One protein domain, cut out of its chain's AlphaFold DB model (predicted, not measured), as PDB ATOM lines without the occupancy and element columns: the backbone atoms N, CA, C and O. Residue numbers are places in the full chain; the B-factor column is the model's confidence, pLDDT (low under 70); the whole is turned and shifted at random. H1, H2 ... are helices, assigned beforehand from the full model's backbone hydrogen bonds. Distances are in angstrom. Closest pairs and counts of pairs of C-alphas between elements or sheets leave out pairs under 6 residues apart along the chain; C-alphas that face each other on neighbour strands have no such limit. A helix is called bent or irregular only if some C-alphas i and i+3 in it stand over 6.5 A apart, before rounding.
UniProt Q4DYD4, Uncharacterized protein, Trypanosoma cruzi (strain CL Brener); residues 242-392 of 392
ATOM      1  N   SER A 242     -47.759 -30.833 -34.364       49.31
ATOM      2  CA  SER A 242     -47.297 -29.517 -33.900       49.31
ATOM      3  C   SER A 242     -46.651 -28.707 -35.025       49.31
ATOM      4  O   SER A 242     -45.697 -29.153 -35.664       49.31
ATOM      5  N   LEU A 243     -47.113 -27.467 -35.213       44.17
ATOM      6  CA  LEU A 243     -46.535 -26.519 -36.173       44.17
ATOM      7  C   LEU A 243     -45.060 -26.204 -35.869       44.17
ATOM      8  O   LEU A 243     -44.281 -26.025 -36.801       44.17
ATOM      9  N   ALA A 244     -44.658 -26.195 -34.592       37.02
ATOM     10  CA  ALA A 244     -43.259 -26.002 -34.203       37.02
ATOM     11  C   ALA A 244     -42.381 -27.188 -34.636       37.02
ATOM     12  O   ALA A 244     -41.365 -26.979 -35.291       37.02
ATOM     13  N   ILE A 245     -42.829 -28.424 -34.376       51.04
ATOM     14  CA  ILE A 245     -42.118 -29.650 -34.787       51.04
ATOM     15  C   ILE A 245     -41.985 -29.706 -36.316       51.04
ATOM     16  O   ILE A 245     -40.935 -30.077 -36.835       51.04
ATOM     17  N   ARG A 246     -43.024 -29.289 -37.053       48.19
ATOM     18  CA  ARG A 246     -42.963 -29.193 -38.520       48.19
ATOM     19  C   ARG A 246     -41.929 -28.172 -38.997       48.19
ATOM     20  O   ARG A 246     -41.133 -28.513 -39.862       48.19
ATOM     21  N   GLN A 247     -41.891 -26.972 -38.412       57.40
ATOM     22  CA  GLN A 247     -40.886 -25.954 -38.754       57.40
ATOM     23  C   GLN A 247     -39.456 -26.391 -38.401       57.40
ATOM     24  O   GLN A 247     -38.529 -26.131 -39.166       57.40
ATOM     25  N   GLU A 248     -39.265 -27.082 -37.276       64.40
ATOM     26  CA  GLU A 248     -37.967 -27.646 -36.892       64.40
ATOM     27  C   GLU A 248     -37.528 -28.751 -37.865       64.40
ATOM     28  O   GLU A 248     -36.379 -28.755 -38.304       64.40
ATOM     29  N   HIS A 249     -38.443 -29.634 -38.278       69.81
ATOM     30  CA  HIS A 249     -38.150 -30.678 -39.259       69.81
ATOM     31  C   HIS A 249     -37.863 -30.108 -40.659       69.81
ATOM     32  O   HIS A 249     -36.895 -30.520 -41.296       69.81
ATOM     33  N   GLU A 250     -38.638 -29.119 -41.116       72.58
ATOM     34  CA  GLU A 250     -38.397 -28.391 -42.371       72.58
ATOM     35  C   GLU A 250     -37.018 -27.697 -42.353       72.58
ATOM     36  O   GLU A 250     -36.256 -27.835 -43.310       72.58
ATOM     37  N   GLY A 251     -36.634 -27.063 -41.237       75.07
ATOM     38  CA  GLY A 251     -35.305 -26.460 -41.060       75.07
ATOM     39  C   GLY A 251     -34.153 -27.477 -41.036       75.07
ATOM     40  O   GLY A 251     -33.105 -27.232 -41.631       75.07
ATOM     41  N   VAL A 252     -34.342 -28.651 -40.420       81.03
ATOM     42  CA  VAL A 252     -33.364 -29.760 -40.471       81.03
ATOM     43  C   VAL A 252     -33.201 -30.287 -41.902       81.03
ATOM     44  O   VAL A 252     -32.078 -30.563 -42.330       81.03
ATOM     45  N   LEU A 253     -34.292 -30.396 -42.667       81.64
ATOM     46  CA  LEU A 253     -34.258 -30.820 -44.070       81.64
ATOM     47  C   LEU A 253     -33.584 -29.778 -44.979       81.64
ATOM     48  O   LEU A 253     -32.817 -30.163 -45.863       81.64
ATOM     49  N   GLU A 254     -33.804 -28.480 -44.746       82.25
ATOM     50  CA  GLU A 254     -33.088 -27.398 -45.439       82.25
ATOM     51  C   GLU A 254     -31.589 -27.414 -45.101       82.25
ATOM     52  O   GLU A 254     -30.752 -27.412 -46.007       82.25
ATOM     53  N   ALA A 255     -31.234 -27.520 -43.816       80.67
ATOM     54  CA  ALA A 255     -29.845 -27.592 -43.365       80.67
ATOM     55  C   ALA A 255     -29.104 -28.806 -43.957       80.67
ATOM     56  O   ALA A 255     -27.966 -28.685 -44.415       80.67
ATOM     57  N   LEU A 256     -29.769 -29.962 -44.033       87.01
ATOM     58  CA  LEU A 256     -29.270 -31.163 -44.703       87.01
ATOM     59  C   LEU A 256     -29.116 -30.974 -46.220       87.01
ATOM     60  O   LEU A 256     -28.103 -31.382 -46.790       87.01
ATOM     61  N   ALA A 257     -30.089 -30.354 -46.893       83.01
ATOM     62  CA  ALA A 257     -29.997 -30.062 -48.324       83.01
ATOM     63  C   ALA A 257     -28.838 -29.096 -48.631       83.01
ATOM     64  O   ALA A 257     -28.123 -29.278 -49.620       83.01
ATOM     65  N   MET A 258     -28.600 -28.117 -47.754       83.56
ATOM     66  CA  MET A 258     -27.439 -27.231 -47.819       83.56
ATOM     67  C   MET A 258     -26.120 -27.963 -47.576       83.56
ATOM     68  O   MET A 258     -25.187 -27.781 -48.359       83.56
ATOM     69  N   LEU A 259     -26.042 -28.817 -46.554       84.01
ATOM     70  CA  LEU A 259     -24.846 -29.598 -46.238       84.01
ATOM     71  C   LEU A 259     -24.465 -30.531 -47.402       84.01
ATOM     72  O   LEU A 259     -23.333 -30.477 -47.884       84.01
ATOM     73  N   ARG A 260     -25.434 -31.289 -47.941       83.57
ATOM     74  CA  ARG A 260     -25.283 -32.050 -49.198       83.57
ATOM     75  C   ARG A 260     -24.830 -31.154 -50.351       83.57
ATOM     76  O   ARG A 260     -23.960 -31.540 -51.121       83.57
ATOM     77  N   GLY A 261     -25.397 -29.954 -50.477       78.81
ATOM     78  CA  GLY A 261     -25.057 -28.989 -51.524       78.81
ATOM     79  C   GLY A 261     -23.630 -28.434 -51.439       78.81
ATOM     80  O   GLY A 261     -23.037 -28.148 -52.477       78.81
ATOM     81  N   ILE A 262     -23.063 -28.307 -50.237       76.23
ATOM     82  CA  ILE A 262     -21.649 -27.962 -50.020       76.23
ATOM     83  C   ILE A 262     -20.768 -29.166 -50.380       76.23
ATOM     84  O   ILE A 262     -19.860 -29.047 -51.202       76.23
ATOM     85  N   VAL A 263     -21.096 -30.341 -49.843       77.69
ATOM     86  CA  VAL A 263     -20.362 -31.598 -50.051       77.69
ATOM     87  C   VAL A 263     -20.323 -32.030 -51.533       77.69
ATOM     88  O   VAL A 263     -19.262 -32.408 -52.023       77.69
ATOM     89  N   LEU A 264     -21.414 -31.868 -52.290       73.98
ATOM     90  CA  LEU A 264     -21.475 -32.131 -53.741       73.98
ATOM     91  C   LEU A 264     -20.730 -31.097 -54.602       73.98
ATOM     92  O   LEU A 264     -20.353 -31.392 -55.737       73.98
ATOM     93  N   ARG A 265     -20.553 -29.863 -54.108       71.03
ATOM     94  CA  ARG A 265     -19.726 -28.847 -54.789       71.03
ATOM     95  C   ARG A 265     -18.243 -29.129 -54.610       71.03
ATOM     96  O   ARG A 265     -17.484 -28.842 -55.530       71.03
ATOM     97  N   ALA A 266     -17.886 -29.672 -53.450       68.31
ATOM     98  CA  ALA A 266     -16.540 -30.092 -53.113       68.31
ATOM     99  C   ALA A 266     -16.111 -31.314 -53.925       68.31
ATOM    100  O   ALA A 266     -15.124 -31.285 -54.652       68.31
ATOM    101  N   ASP A 267     -16.906 -32.380 -53.849       68.01
ATOM    102  CA  ASP A 267     -16.571 -33.668 -54.437       68.01
ATOM    103  C   ASP A 267     -17.669 -34.121 -55.398       68.01
ATOM    104  O   ASP A 267     -18.695 -34.691 -55.020       68.01
ATOM    105  N   ARG A 268     -17.429 -33.888 -56.691       66.33
ATOM    106  CA  ARG A 268     -18.328 -34.341 -57.762       66.33
ATOM    107  C   ARG A 268     -18.351 -35.867 -57.904       66.33
ATOM    108  O   ARG A 268     -19.256 -36.388 -58.552       66.33
ATOM    109  N   SER A 269     -17.383 -36.580 -57.318       66.85
ATOM    110  CA  SER A 269     -17.308 -38.045 -57.335       66.85
ATOM    111  C   SER A 269     -18.098 -38.704 -56.198       66.85
ATOM    112  O   SER A 269     -18.289 -39.916 -56.245       66.85
ATOM    113  N   MET A 270     -18.661 -37.931 -55.257       64.63
ATOM    114  CA  MET A 270     -19.493 -38.404 -54.135       64.63
ATOM    115  C   MET A 270     -20.565 -39.441 -54.538       64.63
ATOM    116  O   MET A 270     -20.810 -40.409 -53.821       64.63
ATOM    117  N   LEU A 271     -21.195 -39.271 -55.709       61.06
ATOM    118  CA  LEU A 271     -22.202 -40.212 -56.222       61.06
ATOM    119  C   LEU A 271     -21.614 -41.575 -56.630       61.06
ATOM    120  O   LEU A 271     -22.326 -42.574 -56.600       61.06
ATOM    121  N   SER A 272     -20.324 -41.637 -56.971       61.65
ATOM    122  CA  SER A 272     -19.596 -42.899 -57.149       61.65
ATOM    123  C   SER A 272     -19.205 -43.526 -55.807       61.65
ATOM    124  O   SER A 272     -19.283 -44.742 -55.667       61.65
ATOM    125  N   THR A 273     -18.899 -42.721 -54.782       60.80
ATOM    126  CA  THR A 273     -18.616 -43.208 -53.421       60.80
ATOM    127  C   THR A 273     -19.820 -43.928 -52.802       60.80
ATOM    128  O   THR A 273     -19.649 -44.911 -52.089       60.80
ATOM    129  N   LEU A 274     -21.053 -43.523 -53.134       58.10
ATOM    130  CA  LEU A 274     -22.267 -44.234 -52.701       58.10
ATOM    131  C   LEU A 274     -22.299 -45.717 -53.121       58.10
ATOM    132  O   LEU A 274     -22.897 -46.522 -52.410       58.10
ATOM    133  N   THR A 275     -21.660 -46.111 -54.231       51.90
ATOM    134  CA  THR A 275     -21.652 -47.525 -54.663       51.90
ATOM    135  C   THR A 275     -20.689 -48.381 -53.834       51.90
ATOM    136  O   THR A 275     -20.930 -49.577 -53.638       51.90
ATOM    137  N   THR A 276     -19.638 -47.775 -53.266       56.09
ATOM    138  CA  THR A 276     -18.638 -48.475 -52.444       56.09
ATOM    139  C   THR A 276     -19.113 -48.724 -51.008       56.09
ATOM    140  O   THR A 276     -18.576 -49.614 -50.343       56.09
ATOM    141  N   LEU A 277     -20.162 -48.026 -50.545       60.23
ATOM    142  CA  LEU A 277     -20.771 -48.239 -49.221       60.23
ATOM    143  C   LEU A 277     -21.478 -49.592 -49.052       60.23
ATOM    144  O   LEU A 277     -21.741 -49.993 -47.919       60.23
ATOM    145  N   SER A 278     -21.669 -50.349 -50.134       54.26
ATOM    146  CA  SER A 278     -22.000 -51.785 -50.089       54.26
ATOM    147  C   SER A 278     -21.044 -52.604 -49.200       54.26
ATOM    148  O   SER A 278     -21.436 -53.630 -48.650       54.26
ATOM    149  N   ASN A 279     -19.812 -52.125 -48.980       51.06
ATOM    150  CA  ASN A 279     -18.843 -52.733 -48.065       51.06
ATOM    151  C   ASN A 279     -19.120 -52.476 -46.569       51.06
ATOM    152  O   ASN A 279     -18.528 -53.158 -45.729       51.06
ATOM    153  N   ARG A 280     -20.012 -51.542 -46.192       57.72
ATOM    154  CA  ARG A 280     -20.433 -51.347 -44.789       57.72
ATOM    155  C   ARG A 280     -21.426 -52.447 -44.395       57.72
ATOM    156  O   ARG A 280     -22.634 -52.236 -44.375       57.72
ATOM    157  N   ARG A 281     -20.878 -53.629 -44.076       57.75
ATOM    158  CA  ARG A 281     -21.590 -54.899 -43.796       57.75
ATOM    159  C   ARG A 281     -22.684 -54.825 -42.722       57.75
ATOM    160  O   ARG A 281     -23.548 -55.693 -42.691       57.75
ATOM    161  N   HIS A 282     -22.643 -53.813 -41.858       71.64
ATOM    162  CA  HIS A 282     -23.561 -53.624 -40.739       71.64
ATOM    163  C   HIS A 282     -24.167 -52.214 -40.800       71.64
ATOM    164  O   HIS A 282     -23.532 -51.220 -40.441       71.64
ATOM    165  N   ILE A 283     -25.389 -52.129 -41.334       75.95
ATOM    166  CA  ILE A 283     -26.102 -50.871 -41.608       75.95
ATOM    167  C   ILE A 283     -26.410 -50.077 -40.330       75.95
ATOM    168  O   ILE A 283     -26.305 -48.853 -40.306       75.95
ATOM    169  N   ASP A 284     -26.712 -50.807 -39.262       75.07
ATOM    170  CA  ASP A 284     -26.928 -50.390 -37.878       75.07
ATOM    171  C   ASP A 284     -25.702 -49.725 -37.236       75.07
ATOM    172  O   ASP A 284     -25.856 -48.886 -36.349       75.07
ATOM    173  N   HIS A 285     -24.497 -50.051 -37.709       79.93
ATOM    174  CA  HIS A 285     -23.246 -49.439 -37.257       79.93
ATOM    175  C   HIS A 285     -22.702 -48.373 -38.221       79.93
ATOM    176  O   HIS A 285     -21.929 -47.518 -37.797       79.93
ATOM    177  N   ALA A 286     -23.141 -48.356 -39.484       82.79
ATOM    178  CA  ALA A 286     -22.578 -47.496 -40.524       82.79
ATOM    179  C   ALA A 286     -22.563 -45.996 -40.162       82.79
ATOM    180  O   ALA A 286     -21.499 -45.378 -40.225       82.79
ATOM    181  N   LEU A 287     -23.713 -45.418 -39.781       87.20
ATOM    182  CA  LEU A 287     -23.821 -43.994 -39.418       87.20
ATOM    183  C   LEU A 287     -23.175 -43.665 -38.054       87.20
ATOM    184  O   LEU A 287     -22.432 -42.685 -38.006       87.20
ATOM    185  N   PRO A 288     -23.351 -44.467 -36.979       86.46
ATOM    186  CA  PRO A 288     -22.581 -44.303 -35.742       86.46
ATOM    187  C   PRO A 288     -21.060 -44.279 -35.950       86.46
ATOM    188  O   PRO A 288     -20.390 -43.412 -35.397       86.46
ATOM    189  N   THR A 289     -20.506 -45.169 -36.783       86.72
ATOM    190  CA  THR A 289     -19.066 -45.178 -37.091       86.72
ATOM    191  C   THR A 289     -18.629 -43.900 -37.806       86.72
ATOM    192  O   THR A 289     -17.645 -43.292 -37.393       86.72
ATOM    193  N   ALA A 290     -19.382 -43.431 -38.809       87.56
ATOM    194  CA  ALA A 290     -19.066 -42.173 -39.494       87.56
ATOM    195  C   ALA A 290     -19.095 -40.965 -38.533       87.56
ATOM    196  O   ALA A 290     -18.198 -40.121 -38.557       87.56
ATOM    197  N   LEU A 291     -20.097 -40.896 -37.646       89.23
ATOM    198  CA  LEU A 291     -20.188 -39.856 -36.614       89.23
ATOM    199  C   LEU A 291     -19.004 -39.926 -35.633       89.23
ATOM    200  O   LEU A 291     -18.426 -38.890 -35.311       89.23
ATOM    201  N   ALA A 292     -18.593 -41.122 -35.206       87.83
ATOM    202  CA  ALA A 292     -17.435 -41.309 -34.334       87.83
ATOM    203  C   ALA A 292     -16.109 -40.904 -35.010       87.83
ATOM    204  O   ALA A 292     -15.279 -40.238 -34.390       87.83
ATOM    205  N   GLU A 293     -15.910 -41.234 -36.289       86.94
ATOM    206  CA  GLU A 293     -14.743 -40.796 -37.073       86.94
ATOM    207  C   GLU A 293     -14.707 -39.268 -37.248       86.94
ATOM    208  O   GLU A 293     -13.650 -38.641 -37.109       86.94
ATOM    209  N   PHE A 294     -15.867 -38.642 -37.462       87.98
ATOM    210  CA  PHE A 294     -16.002 -37.186 -37.509       87.98
ATOM    211  C   PHE A 294     -15.689 -36.525 -36.156       87.98
ATOM    212  O   PHE A 294     -14.934 -35.553 -36.104       87.98
ATOM    213  N   LYS A 295     -16.177 -37.090 -35.041       88.86
ATOM    214  CA  LYS A 295     -15.804 -36.646 -33.685       88.86
ATOM    215  C   LYS A 295     -14.309 -36.779 -33.433       88.86
ATOM    216  O   LYS A 295     -13.715 -35.861 -32.881       88.86
ATOM    217  N   GLN A 296     -13.667 -37.860 -33.877       87.54
ATOM    218  CA  GLN A 296     -12.208 -37.977 -33.783       87.54
ATOM    219  C   GLN A 296     -11.490 -36.890 -34.595       87.54
ATOM    220  O   GLN A 296     -10.464 -36.385 -34.142       87.54
ATOM    221  N   CYS A 297     -12.017 -36.486 -35.756       84.54
ATOM    222  CA  CYS A 297     -11.479 -35.344 -36.499       84.54
ATOM    223  C   CYS A 297     -11.646 -34.020 -35.733       84.54
ATOM    224  O   CYS A 297     -10.710 -33.228 -35.726       84.54
ATOM    225  N   LEU A 298     -12.769 -33.797 -35.035       83.55
ATOM    226  CA  LEU A 298     -12.947 -32.633 -34.152       83.55
ATOM    227  C   LEU A 298     -11.993 -32.659 -32.946       83.55
ATOM    228  O   LEU A 298     -11.319 -31.669 -32.669       83.55
ATOM    229  N   LEU A 299     -11.889 -33.788 -32.243       86.66
ATOM    230  CA  LEU A 299     -11.090 -33.911 -31.016       86.66
ATOM    231  C   LEU A 299      -9.576 -33.820 -31.255       86.66
ATOM    232  O   LEU A 299      -8.848 -33.409 -30.358       86.66
ATOM    233  N   ARG A 300      -9.093 -34.143 -32.463       83.06
ATOM    234  CA  ARG A 300      -7.693 -33.904 -32.874       83.06
ATOM    235  C   ARG A 300      -7.354 -32.417 -33.037       83.06
ATOM    236  O   ARG A 300      -6.178 -32.073 -33.053       83.06
ATOM    237  N   VAL A 301      -8.366 -31.563 -33.192       75.62
ATOM    238  CA  VAL A 301      -8.240 -30.130 -33.512       75.62
ATOM    239  C   VAL A 301      -8.528 -29.280 -32.286       75.62
ATOM    240  O   VAL A 301      -7.774 -28.364 -31.973       75.62
ATOM    241  N   HIS A 302      -9.600 -29.617 -31.569       80.13
ATOM    242  CA  HIS A 302     -10.079 -28.887 -30.404       80.13
ATOM    243  C   HIS A 302     -10.334 -29.878 -29.246       80.13
ATOM    244  O   HIS A 302     -11.485 -30.219 -28.959       80.13
ATOM    245  N   PRO A 303      -9.275 -30.395 -28.581       84.00
ATOM    246  CA  PRO A 303      -9.393 -31.486 -27.603       84.00
ATOM    247  C   PRO A 303     -10.313 -31.187 -26.409       84.00
ATOM    248  O   PRO A 303     -10.890 -32.105 -25.833       84.00
ATOM    249  N   SER A 304     -10.500 -29.910 -26.065       83.87
ATOM    250  CA  SER A 304     -11.429 -29.453 -25.020       83.87
ATOM    251  C   SER A 304     -12.909 -29.717 -25.329       83.87
ATOM    252  O   SER A 304     -13.737 -29.602 -24.430       83.87
ATOM    253  N   LEU A 305     -13.260 -30.132 -26.553       84.54
ATOM    254  CA  LEU A 305     -14.607 -30.620 -26.871       84.54
ATOM    255  C   LEU A 305     -14.880 -32.040 -26.333       84.54
ATOM    256  O   LEU A 305     -16.001 -32.521 -26.485       84.54
ATOM    257  N   GLY A 306     -13.904 -32.721 -25.714       85.55
ATOM    258  CA  GLY A 306     -14.060 -34.086 -25.185       85.55
ATOM    259  C   GLY A 306     -15.326 -34.272 -24.344       85.55
ATOM    260  O   GLY A 306     -16.139 -35.151 -24.629       85.55
ATOM    261  N   ASP A 307     -15.561 -33.356 -23.404       85.89
ATOM    262  CA  ASP A 307     -16.718 -33.375 -22.502       85.89
ATOM    263  C   ASP A 307     -18.013 -32.818 -23.140       85.89
ATOM    264  O   ASP A 307     -19.031 -32.685 -22.464       85.89
ATOM    265  N   LYS A 308     -17.995 -32.473 -24.438       84.19
ATOM    266  CA  LYS A 308     -19.105 -31.829 -25.172       84.19
ATOM    267  C   LYS A 308     -19.647 -32.640 -26.360       84.19
ATOM    268  O   LYS A 308     -20.734 -32.316 -26.840       84.19
ATOM    269  N   LEU A 309     -18.945 -33.681 -26.831       85.21
ATOM    270  CA  LEU A 309     -19.309 -34.483 -28.022       85.21
ATOM    271  C   LEU A 309     -19.928 -35.866 -27.696       85.21
ATOM    272  O   LEU A 309     -19.624 -36.852 -28.367       85.21
ATOM    273  N   HIS A 310     -20.783 -35.974 -26.672       84.28
ATOM    274  CA  HIS A 310     -21.366 -37.255 -26.222       84.28
ATOM    275  C   HIS A 310     -22.098 -38.053 -27.328       84.28
ATOM    276  O   HIS A 310     -22.655 -37.482 -28.268       84.28
ATOM    277  N   ASP A 311     -22.098 -39.388 -27.223       81.40
ATOM    278  CA  ASP A 311     -22.665 -40.304 -28.227       81.40
ATOM    279  C   ASP A 311     -24.187 -40.468 -28.118       81.40
ATOM    280  O   ASP A 311     -24.738 -40.939 -27.116       81.40
ATOM    281  N   GLY A 312     -24.882 -40.152 -29.210       74.61
ATOM    282  CA  GLY A 312     -26.337 -40.111 -29.271       74.61
ATOM    283  C   GLY A 312     -26.985 -38.795 -28.859       74.61
ATOM    284  O   GLY A 312     -28.209 -38.759 -28.787       74.61
ATOM    285  N   GLU A 313     -26.208 -37.752 -28.557       77.27
ATOM    286  CA  GLU A 313     -26.720 -36.478 -28.039       77.27
ATOM    287  C   GLU A 313     -26.437 -35.285 -28.966       77.27
ATOM    288  O   GLU A 313     -25.598 -35.326 -29.868       77.27
ATOM    289  N   ALA A 314     -27.139 -34.178 -28.708       77.67
ATOM    290  CA  ALA A 314     -26.802 -32.873 -29.263       77.67
ATOM    291  C   ALA A 314     -25.502 -32.356 -28.622       77.67
ATOM    292  O   ALA A 314     -25.438 -32.154 -27.404       77.67
ATOM    293  N   TRP A 315     -24.478 -32.125 -29.438       83.91
ATOM    294  CA  TRP A 315     -23.166 -31.675 -28.993       83.91
ATOM    295  C   TRP A 315     -23.259 -30.257 -28.429       83.91
ATOM    296  O   TRP A 315     -23.788 -29.342 -29.063       83.91
ATOM    297  N   CYS A 316     -22.746 -30.065 -27.218       79.00
ATOM    298  CA  CYS A 316     -22.924 -28.827 -26.457       79.00
ATOM    299  C   CYS A 316     -21.800 -27.814 -26.737       79.00
ATOM    300  O   CYS A 316     -21.177 -27.298 -25.810       79.00
ATOM    301  N   ILE A 317     -21.546 -27.560 -28.027       75.54
ATOM    302  CA  ILE A 317     -20.569 -26.576 -28.513       75.54
ATOM    303  C   ILE A 317     -21.165 -25.171 -28.384       75.54
ATOM    304  O   ILE A 317     -22.298 -24.935 -28.811       75.54
ATOM    305  N   ASP A 318     -20.416 -24.243 -27.791       76.95
ATOM    306  CA  ASP A 318     -20.857 -22.853 -27.638       76.95
ATOM    307  C   ASP A 318     -20.448 -21.947 -28.817       76.95
ATOM    308  O   ASP A 318     -19.833 -22.372 -29.794       76.95
ATOM    309  N   GLU A 319     -20.884 -20.686 -28.764       70.77
ATOM    310  CA  GLU A 319     -20.649 -19.693 -29.817       70.77
ATOM    311  C   GLU A 319     -19.148 -19.435 -30.024       70.77
ATOM    312  O   GLU A 319     -18.683 -19.459 -31.158       70.77
ATOM    313  N   ALA A 320     -18.369 -19.297 -28.945       72.02
ATOM    314  CA  ALA A 320     -16.940 -19.006 -29.038       72.02
ATOM    315  C   ALA A 320     -16.128 -20.215 -29.531       72.02
ATOM    316  O   ALA A 320     -15.170 -20.045 -30.281       72.02
ATOM    317  N   GLU A 321     -16.518 -21.436 -29.159       74.30
ATOM    318  CA  GLU A 321     -15.907 -22.661 -29.692       74.30
ATOM    319  C   GLU A 321     -16.216 -22.883 -31.172       74.30
ATOM    320  O   GLU A 321     -15.339 -23.287 -31.932       74.30
ATOM    321  N   ARG A 322     -17.452 -22.613 -31.606       69.17
ATOM    322  CA  ARG A 322     -17.827 -22.692 -33.023       69.17
ATOM    323  C   ARG A 322     -17.044 -21.675 -33.853       69.17
ATOM    324  O   ARG A 322     -16.550 -22.025 -34.920       69.17
ATOM    325  N   ASP A 323     -16.897 -20.457 -33.344       68.00
ATOM    326  CA  ASP A 323     -16.136 -19.400 -34.005       68.00
ATOM    327  C   ASP A 323     -14.612 -19.710 -33.974       68.00
ATOM    328  O   ASP A 323     -13.894 -19.394 -34.921       68.00
ATOM    329  N   ALA A 324     -14.101 -20.424 -32.959       67.49
ATOM    330  CA  ALA A 324     -12.728 -20.954 -32.946       67.49
ATOM    331  C   ALA A 324     -12.515 -22.091 -33.968       67.49
ATOM    332  O   ALA A 324     -11.475 -22.151 -34.625       67.49
ATOM    333  N   LEU A 325     -13.514 -22.964 -34.147       65.26
ATOM    334  CA  LEU A 325     -13.528 -24.001 -35.185       65.26
ATOM    335  C   LEU A 325     -13.614 -23.417 -36.608       65.26
ATOM    336  O   LEU A 325     -13.231 -24.104 -37.554       65.26
ATOM    337  N   GLU A 326     -14.060 -22.164 -36.780       62.46
ATOM    338  CA  GLU A 326     -14.074 -21.491 -38.087       62.46
ATOM    339  C   GLU A 326     -12.667 -21.147 -38.604       62.46
ATOM    340  O   GLU A 326     -12.438 -21.119 -39.813       62.46
ATOM    341  N   VAL A 327     -11.703 -20.945 -37.703       52.38
ATOM    342  CA  VAL A 327     -10.347 -20.471 -38.033       52.38
ATOM    343  C   VAL A 327      -9.398 -21.606 -38.462       52.38
ATOM    344  O   VAL A 327      -8.320 -21.341 -38.996       52.38
ATOM    345  N   MET A 328      -9.759 -22.874 -38.242       58.36
ATOM    346  CA  MET A 328      -8.837 -24.007 -38.395       58.36
ATOM    347  C   MET A 328      -9.101 -24.833 -39.661       58.36
ATOM    348  O   MET A 328     -10.105 -25.535 -39.771       58.36
ATOM    349  N   GLU A 329      -8.142 -24.846 -40.593       62.75
ATOM    350  CA  GLU A 329      -8.098 -25.869 -41.643       62.75
ATOM    351  C   GLU A 329      -7.730 -27.229 -41.036       62.75
ATOM    352  O   GLU A 329      -6.686 -27.384 -40.399       62.75
ATOM    353  N   VAL A 330      -8.580 -28.237 -41.249       63.03
ATOM    354  CA  VAL A 330      -8.414 -29.562 -40.639       63.03
ATOM    355  C   VAL A 330      -8.177 -30.639 -41.704       63.03
ATOM    356  O   VAL A 330      -9.112 -30.999 -42.433       63.03
ATOM    357  N   PRO A 331      -6.972 -31.242 -41.757       65.61
ATOM    358  CA  PRO A 331      -6.699 -32.401 -42.598       65.61
ATOM    359  C   PRO A 331      -7.689 -33.541 -42.332       65.61
ATOM    360  O   PRO A 331      -7.861 -33.994 -41.202       65.61
ATOM    361  N   GLY A 332      -8.362 -34.011 -43.383       73.50
ATOM    362  CA  GLY A 332      -9.326 -35.111 -43.301       73.50
ATOM    363  C   GLY A 332     -10.739 -34.737 -42.832       73.50
ATOM    364  O   GLY A 332     -11.658 -35.494 -43.131       73.50
ATOM    365  N   MET A 333     -10.977 -33.570 -42.217       75.86
ATOM    366  CA  MET A 333     -12.335 -33.145 -41.814       75.86
ATOM    367  C   MET A 333     -13.286 -33.072 -43.007       75.86
ATOM    368  O   MET A 333     -14.418 -33.538 -42.936       75.86
ATOM    369  N   ALA A 334     -12.798 -32.557 -44.137       74.66
ATOM    370  CA  ALA A 334     -13.538 -32.559 -45.389       74.66
ATOM    371  C   ALA A 334     -13.937 -33.981 -45.825       74.66
ATOM    372  O   ALA A 334     -15.047 -34.171 -46.308       74.66
ATOM    373  N   ALA A 335     -13.070 -34.983 -45.645       77.50
ATOM    374  CA  ALA A 335     -13.363 -36.373 -45.993       77.50
ATOM    375  C   ALA A 335     -14.343 -37.024 -45.001       77.50
ATOM    376  O   ALA A 335     -15.294 -37.663 -45.437       77.50
ATOM    377  N   ALA A 336     -14.177 -36.793 -43.694       82.69
ATOM    378  CA  ALA A 336     -15.107 -37.274 -42.670       82.69
ATOM    379  C   ALA A 336     -16.506 -36.650 -42.825       82.69
ATOM    380  O   ALA A 336     -17.511 -37.347 -42.732       82.69
ATOM    381  N   LEU A 337     -16.592 -35.351 -43.141       84.06
ATOM    382  CA  LEU A 337     -17.859 -34.672 -43.426       84.06
ATOM    383  C   LEU A 337     -18.559 -35.275 -44.652       84.06
ATOM    384  O   LEU A 337     -19.771 -35.491 -44.624       84.06
ATOM    385  N   ARG A 338     -17.798 -35.569 -45.720       81.99
ATOM    386  CA  ARG A 338     -18.320 -36.298 -46.884       81.99
ATOM    387  C   ARG A 338     -18.837 -37.668 -46.461       81.99
ATOM    388  O   ARG A 338     -19.985 -37.980 -46.754       81.99
ATOM    389  N   ASP A 339     -18.039 -38.450 -45.738       83.91
ATOM    390  CA  ASP A 339     -18.409 -39.804 -45.329       83.91
ATOM    391  C   ASP A 339     -19.675 -39.852 -44.460       83.91
ATOM    392  O   ASP A 339     -20.561 -40.656 -44.743       83.91
ATOM    393  N   VAL A 340     -19.832 -38.946 -43.485       87.95
ATOM    394  CA  VAL A 340     -21.062 -38.834 -42.677       87.95
ATOM    395  C   VAL A 340     -22.284 -38.556 -43.555       87.95
ATOM    396  O   VAL A 340     -23.317 -39.197 -43.374       87.95
ATOM    397  N   VAL A 341     -22.187 -37.641 -44.525       87.73
ATOM    398  CA  VAL A 341     -23.315 -37.276 -45.404       87.73
ATOM    399  C   VAL A 341     -23.654 -38.400 -46.391       87.73
ATOM    400  O   VAL A 341     -24.824 -38.745 -46.546       87.73
ATOM    401  N   ILE A 342     -22.646 -39.016 -47.015       84.06
ATOM    402  CA  ILE A 342     -22.807 -40.169 -47.919       84.06
ATOM    403  C   ILE A 342     -23.411 -41.353 -47.146       84.06
ATOM    404  O   ILE A 342     -24.336 -42.012 -47.624       84.06
ATOM    405  N   THR A 343     -22.931 -41.594 -45.925       86.12
ATOM    406  CA  THR A 343     -23.418 -42.665 -45.053       86.12
ATOM    407  C   THR A 343     -24.825 -42.392 -44.536       86.12
ATOM    408  O   THR A 343     -25.617 -43.327 -44.489       86.12
ATOM    409  N   TYR A 344     -25.183 -41.146 -44.209       88.67
ATOM    410  CA  TYR A 344     -26.564 -40.768 -43.900       88.67
ATOM    411  C   TYR A 344     -27.490 -41.004 -45.104       88.67
ATOM    412  O   TYR A 344     -28.570 -41.564 -44.940       88.67
ATOM    413  N   ASP A 345     -27.080 -40.632 -46.319       84.15
ATOM    414  CA  ASP A 345     -27.894 -40.834 -47.526       84.15
ATOM    415  C   ASP A 345     -28.120 -42.330 -47.816       84.15
ATOM    416  O   ASP A 345     -29.237 -42.746 -48.138       84.15
ATOM    417  N   TYR A 346     -27.085 -43.152 -47.624       81.46
ATOM    418  CA  TYR A 346     -27.143 -44.610 -47.738       81.46
ATOM    419  C   TYR A 346     -28.004 -45.258 -46.641       81.46
ATOM    420  O   TYR A 346     -28.899 -46.050 -46.953       81.46
ATOM    421  N   THR A 347     -27.807 -44.899 -45.367       81.68
ATOM    422  CA  THR A 347     -28.612 -45.446 -44.264       81.68
ATOM    423  C   THR A 347     -30.056 -44.976 -44.331       81.68
ATOM    424  O   THR A 347     -30.937 -45.797 -44.117       81.68
ATOM    425  N   ALA A 348     -30.349 -43.724 -44.693       81.11
ATOM    426  CA  ALA A 348     -31.722 -43.241 -44.865       81.11
ATOM    427  C   ALA A 348     -32.440 -43.967 -46.017       81.11
ATOM    428  O   ALA A 348     -33.597 -44.369 -45.873       81.11
ATOM    429  N   CYS A 349     -31.740 -44.201 -47.134       76.92
ATOM    430  CA  CYS A 349     -32.234 -45.004 -48.252       76.92
ATOM    431  C   CYS A 349     -32.575 -46.443 -47.834       76.92
ATOM    432  O   CYS A 349     -33.604 -46.975 -48.247       76.92
ATOM    433  N   ILE A 350     -31.717 -47.088 -47.040       73.29
ATOM    434  CA  ILE A 350     -31.913 -48.482 -46.623       73.29
ATOM    435  C   ILE A 350     -32.891 -48.591 -45.446       73.29
ATOM    436  O   ILE A 350     -33.665 -49.540 -45.399       73.29
ATOM    437  N   HIS A 351     -32.950 -47.608 -44.547       71.63
ATOM    438  CA  HIS A 351     -33.903 -47.566 -43.436       71.63
ATOM    439  C   HIS A 351     -35.354 -47.562 -43.929       71.63
ATOM    440  O   HIS A 351     -36.179 -48.272 -43.368       71.63
ATOM    441  N   GLN A 352     -35.655 -46.869 -45.035       67.53
ATOM    442  CA  GLN A 352     -36.966 -46.961 -45.695       67.53
ATOM    443  C   GLN A 352     -37.315 -48.402 -46.116       67.53
ATOM    444  O   GLN A 352     -38.466 -48.805 -45.992       67.53
ATOM    445  N   ASN A 353     -36.331 -49.200 -46.543       65.82
ATOM    446  CA  ASN A 353     -36.531 -50.608 -46.897       65.82
ATOM    447  C   ASN A 353     -36.551 -51.536 -45.665       65.82
ATOM    448  O   ASN A 353     -37.205 -52.577 -45.695       65.82
ATOM    449  N   ILE A 354     -35.831 -51.185 -44.590       62.94
ATOM    450  CA  ILE A 354     -35.780 -51.960 -43.340       62.94
ATOM    451  C   ILE A 354     -37.033 -51.742 -42.494       62.94
ATOM    452  O   ILE A 354     -37.498 -52.703 -41.910       62.94
ATOM    453  N   LEU A 355     -37.659 -50.560 -42.491       59.83
ATOM    454  CA  LEU A 355     -38.933 -50.326 -41.785       59.83
ATOM    455  C   LEU A 355     -40.097 -51.218 -42.272       59.83
ATOM    456  O   LEU A 355     -41.129 -51.288 -41.611       59.83
ATOM    457  N   HIS A 356     -39.936 -51.905 -43.409       60.79
ATOM    458  CA  HIS A 356     -40.866 -52.912 -43.932       60.79
ATOM    459  C   HIS A 356     -40.483 -54.367 -43.584       60.79
ATOM    460  O   HIS A 356     -41.135 -55.298 -44.051       60.79
ATOM    461  N   LYS A 357     -39.429 -54.580 -42.785       60.60
ATOM    462  CA  LYS A 357     -38.993 -55.875 -42.244       60.60
ATOM    463  C   LYS A 357     -38.891 -55.730 -40.722       60.60
ATOM    464  O   LYS A 357     -38.303 -54.773 -40.240       60.60
ATOM    465  N   GLU A 358     -39.455 -56.653 -39.950       57.31
ATOM    466  CA  GLU A 358     -39.785 -56.430 -38.525       57.31
ATOM    467  C   GLU A 358     -38.587 -56.454 -37.537       57.31
ATOM    468  O   GLU A 358     -38.744 -56.751 -36.354       57.31
ATOM    469  N   ASP A 359     -37.378 -56.094 -37.983       63.62
ATOM    470  CA  ASP A 359     -36.190 -55.945 -37.132       63.62
ATOM    471  C   ASP A 359     -36.214 -54.605 -36.371       63.62
ATOM    472  O   ASP A 359     -35.530 -53.624 -36.695       63.62
ATOM    473  N   GLY A 360     -37.033 -54.569 -35.318       67.31
ATOM    474  CA  GLY A 360     -37.160 -53.408 -34.435       67.31
ATOM    475  C   GLY A 360     -35.842 -52.993 -33.770       67.31
ATOM    476  O   GLY A 360     -35.643 -51.808 -33.499       67.31
ATOM    477  N   MET A 361     -34.901 -53.922 -33.560       73.37
ATOM    478  CA  MET A 361     -33.612 -53.631 -32.921       73.37
ATOM    479  C   MET A 361     -32.630 -52.929 -33.864       73.37
ATOM    480  O   MET A 361     -31.823 -52.112 -33.411       73.37
ATOM    481  N   VAL A 362     -32.690 -53.190 -35.173       70.94
ATOM    482  CA  VAL A 362     -32.012 -52.361 -36.182       70.94
ATOM    483  C   VAL A 362     -32.715 -51.006 -36.322       70.94
ATOM    484  O   VAL A 362     -32.035 -49.977 -36.323       70.94
ATOM    485  N   GLY A 363     -34.052 -50.977 -36.345       70.61
ATOM    486  CA  GLY A 363     -34.841 -49.740 -36.420       70.61
ATOM    487  C   GLY A 363     -34.545 -48.743 -35.289       70.61
ATOM    488  O   GLY A 363     -34.261 -47.576 -35.553       70.61
ATOM    489  N   VAL A 364     -34.522 -49.195 -34.030       74.82
ATOM    490  CA  VAL A 364     -34.213 -48.344 -32.861       74.82
ATOM    491  C   VAL A 364     -32.782 -47.792 -32.912       74.82
ATOM    492  O   VAL A 364     -32.565 -46.611 -32.636       74.82
ATOM    493  N   ARG A 365     -31.795 -48.613 -33.301       75.90
ATOM    494  CA  ARG A 365     -30.384 -48.190 -33.372       75.90
ATOM    495  C   ARG A 365     -30.139 -47.190 -34.506       75.90
ATOM    496  O   ARG A 365     -29.483 -46.173 -34.280       75.90
ATOM    497  N   LEU A 366     -30.741 -47.411 -35.677       77.64
ATOM    498  CA  LEU A 366     -30.753 -46.432 -36.769       77.64
ATOM    499  C   LEU A 366     -31.482 -45.142 -36.362       77.64
ATOM    500  O   LEU A 366     -30.966 -44.054 -36.604       77.64
ATOM    501  N   GLY A 367     -32.622 -45.244 -35.673       77.55
ATOM    502  CA  GLY A 367     -33.363 -44.101 -35.134       77.55
ATOM    503  C   GLY A 367     -32.520 -43.215 -34.211       77.55
ATOM    504  O   GLY A 367     -32.508 -41.995 -34.385       77.55
ATOM    505  N   LYS A 368     -31.742 -43.810 -33.291       82.02
ATOM    506  CA  LYS A 368     -30.794 -43.066 -32.440       82.02
ATOM    507  C   LYS A 368     -29.703 -42.369 -33.269       82.02
ATOM    508  O   LYS A 368     -29.403 -41.204 -33.014       82.02
ATOM    509  N   ALA A 369     -29.147 -43.039 -34.280       83.08
ATOM    510  CA  ALA A 369     -28.113 -42.461 -35.145       83.08
ATOM    511  C   ALA A 369     -28.635 -41.293 -36.007       83.08
ATOM    512  O   ALA A 369     -27.957 -40.274 -36.150       83.08
ATOM    513  N   PHE A 370     -29.855 -41.401 -36.546       85.58
ATOM    514  CA  PHE A 370     -30.508 -40.296 -37.252       85.58
ATOM    515  C   PHE A 370     -30.836 -39.132 -36.319       85.58
ATOM    516  O   PHE A 370     -30.611 -37.986 -36.703       85.58
ATOM    517  N   HIS A 371     -31.305 -39.405 -35.095       84.09
ATOM    518  CA  HIS A 371     -31.529 -38.365 -34.093       84.09
ATOM    519  C   HIS A 371     -30.232 -37.599 -33.795       84.09
ATOM    520  O   HIS A 371     -30.260 -36.368 -33.822       84.09
ATOM    521  N   GLU A 372     -29.105 -38.277 -33.556       86.43
ATOM    522  CA  GLU A 372     -27.824 -37.601 -33.313       86.43
ATOM    523  C   GLU A 372     -27.399 -36.745 -34.514       86.43
ATOM    524  O   GLU A 372     -27.052 -35.574 -34.351       86.43
ATOM    525  N   PHE A 373     -27.476 -37.284 -35.732       88.73
ATOM    526  CA  PHE A 373     -27.119 -36.535 -36.937       88.73
ATOM    527  C   PHE A 373     -28.033 -35.312 -37.170       88.73
ATOM    528  O   PHE A 373     -27.544 -34.232 -37.499       88.73
ATOM    529  N   HIS A 374     -29.349 -35.438 -36.950       87.07
ATOM    530  CA  HIS A 374     -30.298 -34.318 -37.057       87.07
ATOM    531  C   HIS A 374     -30.110 -33.277 -35.953       87.07
ATOM    532  O   HIS A 374     -30.174 -32.084 -36.238       87.07
ATOM    533  N   ALA A 375     -29.831 -33.697 -34.717       81.98
ATOM    534  CA  ALA A 375     -29.560 -32.787 -33.604       81.98
ATOM    535  C   ALA A 375     -28.303 -31.934 -33.847       81.98
ATOM    536  O   ALA A 375     -28.265 -30.762 -33.478       81.98
ATOM    537  N   ASN A 376     -27.304 -32.507 -34.523       84.82
ATOM    538  CA  ASN A 376     -26.024 -31.861 -34.804       84.82
ATOM    539  C   ASN A 376     -25.941 -31.208 -36.197       84.82
ATOM    540  O   ASN A 376     -24.904 -30.640 -36.542       84.82
ATOM    541  N   ILE A 377     -27.022 -31.214 -36.990       85.09
ATOM    542  CA  ILE A 377     -26.992 -30.763 -38.394       85.09
ATOM    543  C   ILE A 377     -26.517 -29.312 -38.557       85.09
ATOM    544  O   ILE A 377     -25.801 -29.007 -39.506       85.09
ATOM    545  N   TYR A 378     -26.851 -28.423 -37.614       78.20
ATOM    546  CA  TYR A 378     -26.414 -27.023 -37.639       78.20
ATOM    547  C   TYR A 378     -24.925 -26.854 -37.306       78.20
ATOM    548  O   TYR A 378     -24.291 -25.945 -37.836       78.20
ATOM    549  N   VAL A 379     -24.349 -27.740 -36.485       78.93
ATOM    550  CA  VAL A 379     -22.904 -27.774 -36.203       78.93
ATOM    551  C   VAL A 379     -22.155 -28.297 -37.428       78.93
ATOM    552  O   VAL A 379     -21.218 -27.654 -37.896       78.93
ATOM    553  N   LEU A 380     -22.623 -29.406 -38.013       84.48
ATOM    554  CA  LEU A 380     -22.079 -29.961 -39.258       84.48
ATOM    555  C   LEU A 380     -22.144 -28.946 -40.412       84.48
ATOM    556  O   LEU A 380     -21.183 -28.801 -41.162       84.48
ATOM    557  N   LEU A 381     -23.255 -28.212 -40.534       81.62
ATOM    558  CA  LEU A 381     -23.451 -27.176 -41.549       81.62
ATOM    559  C   LEU A 381     -22.604 -25.916 -41.304       81.62
ATOM    560  O   LEU A 381     -22.200 -25.282 -42.277       81.62
ATOM    561  N   ALA A 382     -22.337 -25.541 -40.049       76.05
ATOM    562  CA  ALA A 382     -21.396 -24.466 -39.736       76.05
ATOM    563  C   ALA A 382     -19.976 -24.875 -40.156       76.05
ATOM    564  O   ALA A 382     -19.387 -24.226 -41.014       76.05
ATOM    565  N   LEU A 383     -19.492 -26.029 -39.683       76.42
ATOM    566  CA  LEU A 383     -18.178 -26.578 -40.044       76.42
ATOM    567  C   LEU A 383     -18.002 -26.722 -41.568       76.42
ATOM    568  O   LEU A 383     -16.960 -26.366 -42.113       76.42
ATOM    569  N   ALA A 384     -19.039 -27.152 -42.291       76.20
ATOM    570  CA  ALA A 384     -19.027 -27.219 -43.755       76.20
ATOM    571  C   ALA A 384     -18.764 -25.863 -44.445       76.20
ATOM    572  O   ALA A 384     -18.238 -25.831 -45.557       76.20
ATOM    573  N   GLN A 385     -19.134 -24.751 -43.806       69.91
ATOM    574  CA  GLN A 385     -18.927 -23.385 -44.302       69.91
ATOM    575  C   GLN A 385     -17.585 -22.778 -43.883       69.91
ATOM    576  O   GLN A 385     -17.130 -21.853 -44.549       69.91
ATOM    577  N   CYS A 386     -16.930 -23.343 -42.867       64.23
ATOM    578  CA  CYS A 386     -15.560 -23.017 -42.461       64.23
ATOM    579  C   CYS A 386     -14.508 -23.750 -43.317       64.23
ATOM    580  O   CYS A 386     -13.459 -23.208 -43.650       64.23
ATOM    581  N   VAL A 387     -14.822 -24.974 -43.762       62.18
ATOM    582  CA  VAL A 387     -13.927 -25.837 -44.556       62.18
ATOM    583  C   VAL A 387     -13.956 -25.633 -46.113       62.18
ATOM    584  O   VAL A 387     -13.370 -26.461 -46.806       62.18
ATOM    585  N   PRO A 388     -14.513 -24.570 -46.762       52.86
ATOM    586  CA  PRO A 388     -14.427 -24.358 -48.222       52.86
ATOM    587  C   PRO A 388     -13.026 -24.311 -48.849       52.86
ATOM    588  O   PRO A 388     -12.935 -24.323 -50.077       52.86
ATOM    589  N   ALA A 389     -11.961 -24.215 -48.051       47.49
ATOM    590  CA  ALA A 389     -10.586 -24.352 -48.522       47.49
ATOM    591  C   ALA A 389     -10.204 -25.831 -48.726       47.49
ATOM    592  O   ALA A 389      -9.929 -26.229 -49.852       47.49
ATOM    593  N   ALA A 390     -10.309 -26.674 -47.691       41.48
ATOM    594  CA  ALA A 390     -10.030 -28.118 -47.782       41.48
ATOM    595  C   ALA A 390     -11.174 -28.954 -48.412       41.48
ATOM    596  O   ALA A 390     -11.111 -30.184 -48.461       41.48
ATOM    597  N   LEU A 391     -12.233 -28.287 -48.881       43.20
ATOM    598  CA  LEU A 391     -13.300 -28.826 -49.728       43.20
ATOM    599  C   LEU A 391     -13.146 -28.412 -51.210       43.20
ATOM    600  O   LEU A 391     -14.081 -28.610 -51.981       43.20
ATOM    601  N   ARG A 392     -12.018 -27.827 -51.626       36.92
ATOM    602  CA  ARG A 392     -11.671 -27.589 -53.040       36.92
ATOM    603  C   ARG A 392     -10.481 -28.439 -53.475       36.92
ATOM    604  O   ARG A 392     -10.347 -28.580 -54.709       36.92
TER     605      ARG A 392
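What this domain is: This is residues 242 to 392 of the 392 residues of an uncharacterized protein of Trypanosoma cruzi (strain CL Brener) (UniProt Q4DYD4). Three helices, H3, H6 and H7, form an up-and-down bundle, their centres at the corners of a triangle. The long helix H1 crosses the H8 end of this body, packing on H8 and on one part of H6, and its first turns, within residues 242 to 248, stick out free; short H2 crosses H6. The printed part has 151 residues with eight named helices, H1 to H8 in chain order, and no named strand: all helix. It is compact, with a radius of gyration of the C-alphas of 15.4 A and spans of 46 by 37 by 28 A.

How they stand to each other: H1, residues 243 to 266, touches H8, residues 377 to 386, with its residues 252 to 263 alone; the closest C-alphas, Leu 259 and Leu 381, are 5.5 A apart, at a shallow tilt of 32 degrees, only just short of steep, the same way. With residues 259 to 263 alone H1 touches H6, residues 333 to 354, the hub, closest at the C-alphas of Val 263 and Arg 338, 6.0 A. H6 touches H3, residues 283 to 299, at a shallow tilt of 19 degrees, opposite ways, with the C-alphas of Ala 290 and Val 340 5.0 A apart. H6 and H7, residues 360 to 375, form a helical hairpin at a steep tilt of 39 degrees, closest at the C-alphas of Ile 354 and Gly 363, 7.3 A. H3 and H7 touch at a shallow tilt of 30 degrees, the same way, with the C-alphas of Asp 284 and Leu 366 5.6 A apart. H2, residues 270 to 279, touches H6 at a steep tilt of 63 degrees, closest at the C-alphas of Leu 274 and Ile 342, 6.3 A. H5, residues 319 to 326, touches H8, with the C-alphas of Glu 326 and Cys 386 4.9 A apart. H4, residues 303 to 308, and H3 touch only at the corner, and only just, with 3 pairs of C-alphas within 8 A, the closest Leu 299 and Leu 305 at 6.4 A. Every O i to N i+4 pair is within hydrogen-bond range in H1, H5 and H8; the counts are 11 of 13 in H3, 17 of 18 in H6, 11 of 12 in H7, 1 of 6 in H2 and 0 of 2 in H4, where O i to N i+3 gives 4 of 7 in H2 and 2 of 3 in H4.

Where its parts are: H1 is 34.6 A long from C-alpha 243 at (-46.535, -26.519, -36.173), H6 30.1 A, H3 25.0 A and H7 22.0 A. H3 and H4 are irregular: C-alphas 284 and 287 are 7.3 A apart, C-alphas 304 and 307 7.0 A. H8 ends at C-alpha 386, (-15.560, -23.017, -42.461).

The domain as a whole: The two C-alphas farthest apart, Val 327 and Glu 358, are 46.5 A apart. The printed part has no cut, and no link is long. Mean pLDDT of the printed part is 73.5; residues 242 to 249, 266 to 281, 322 to 331, 352 to 360 and 385 to 392 are under 70.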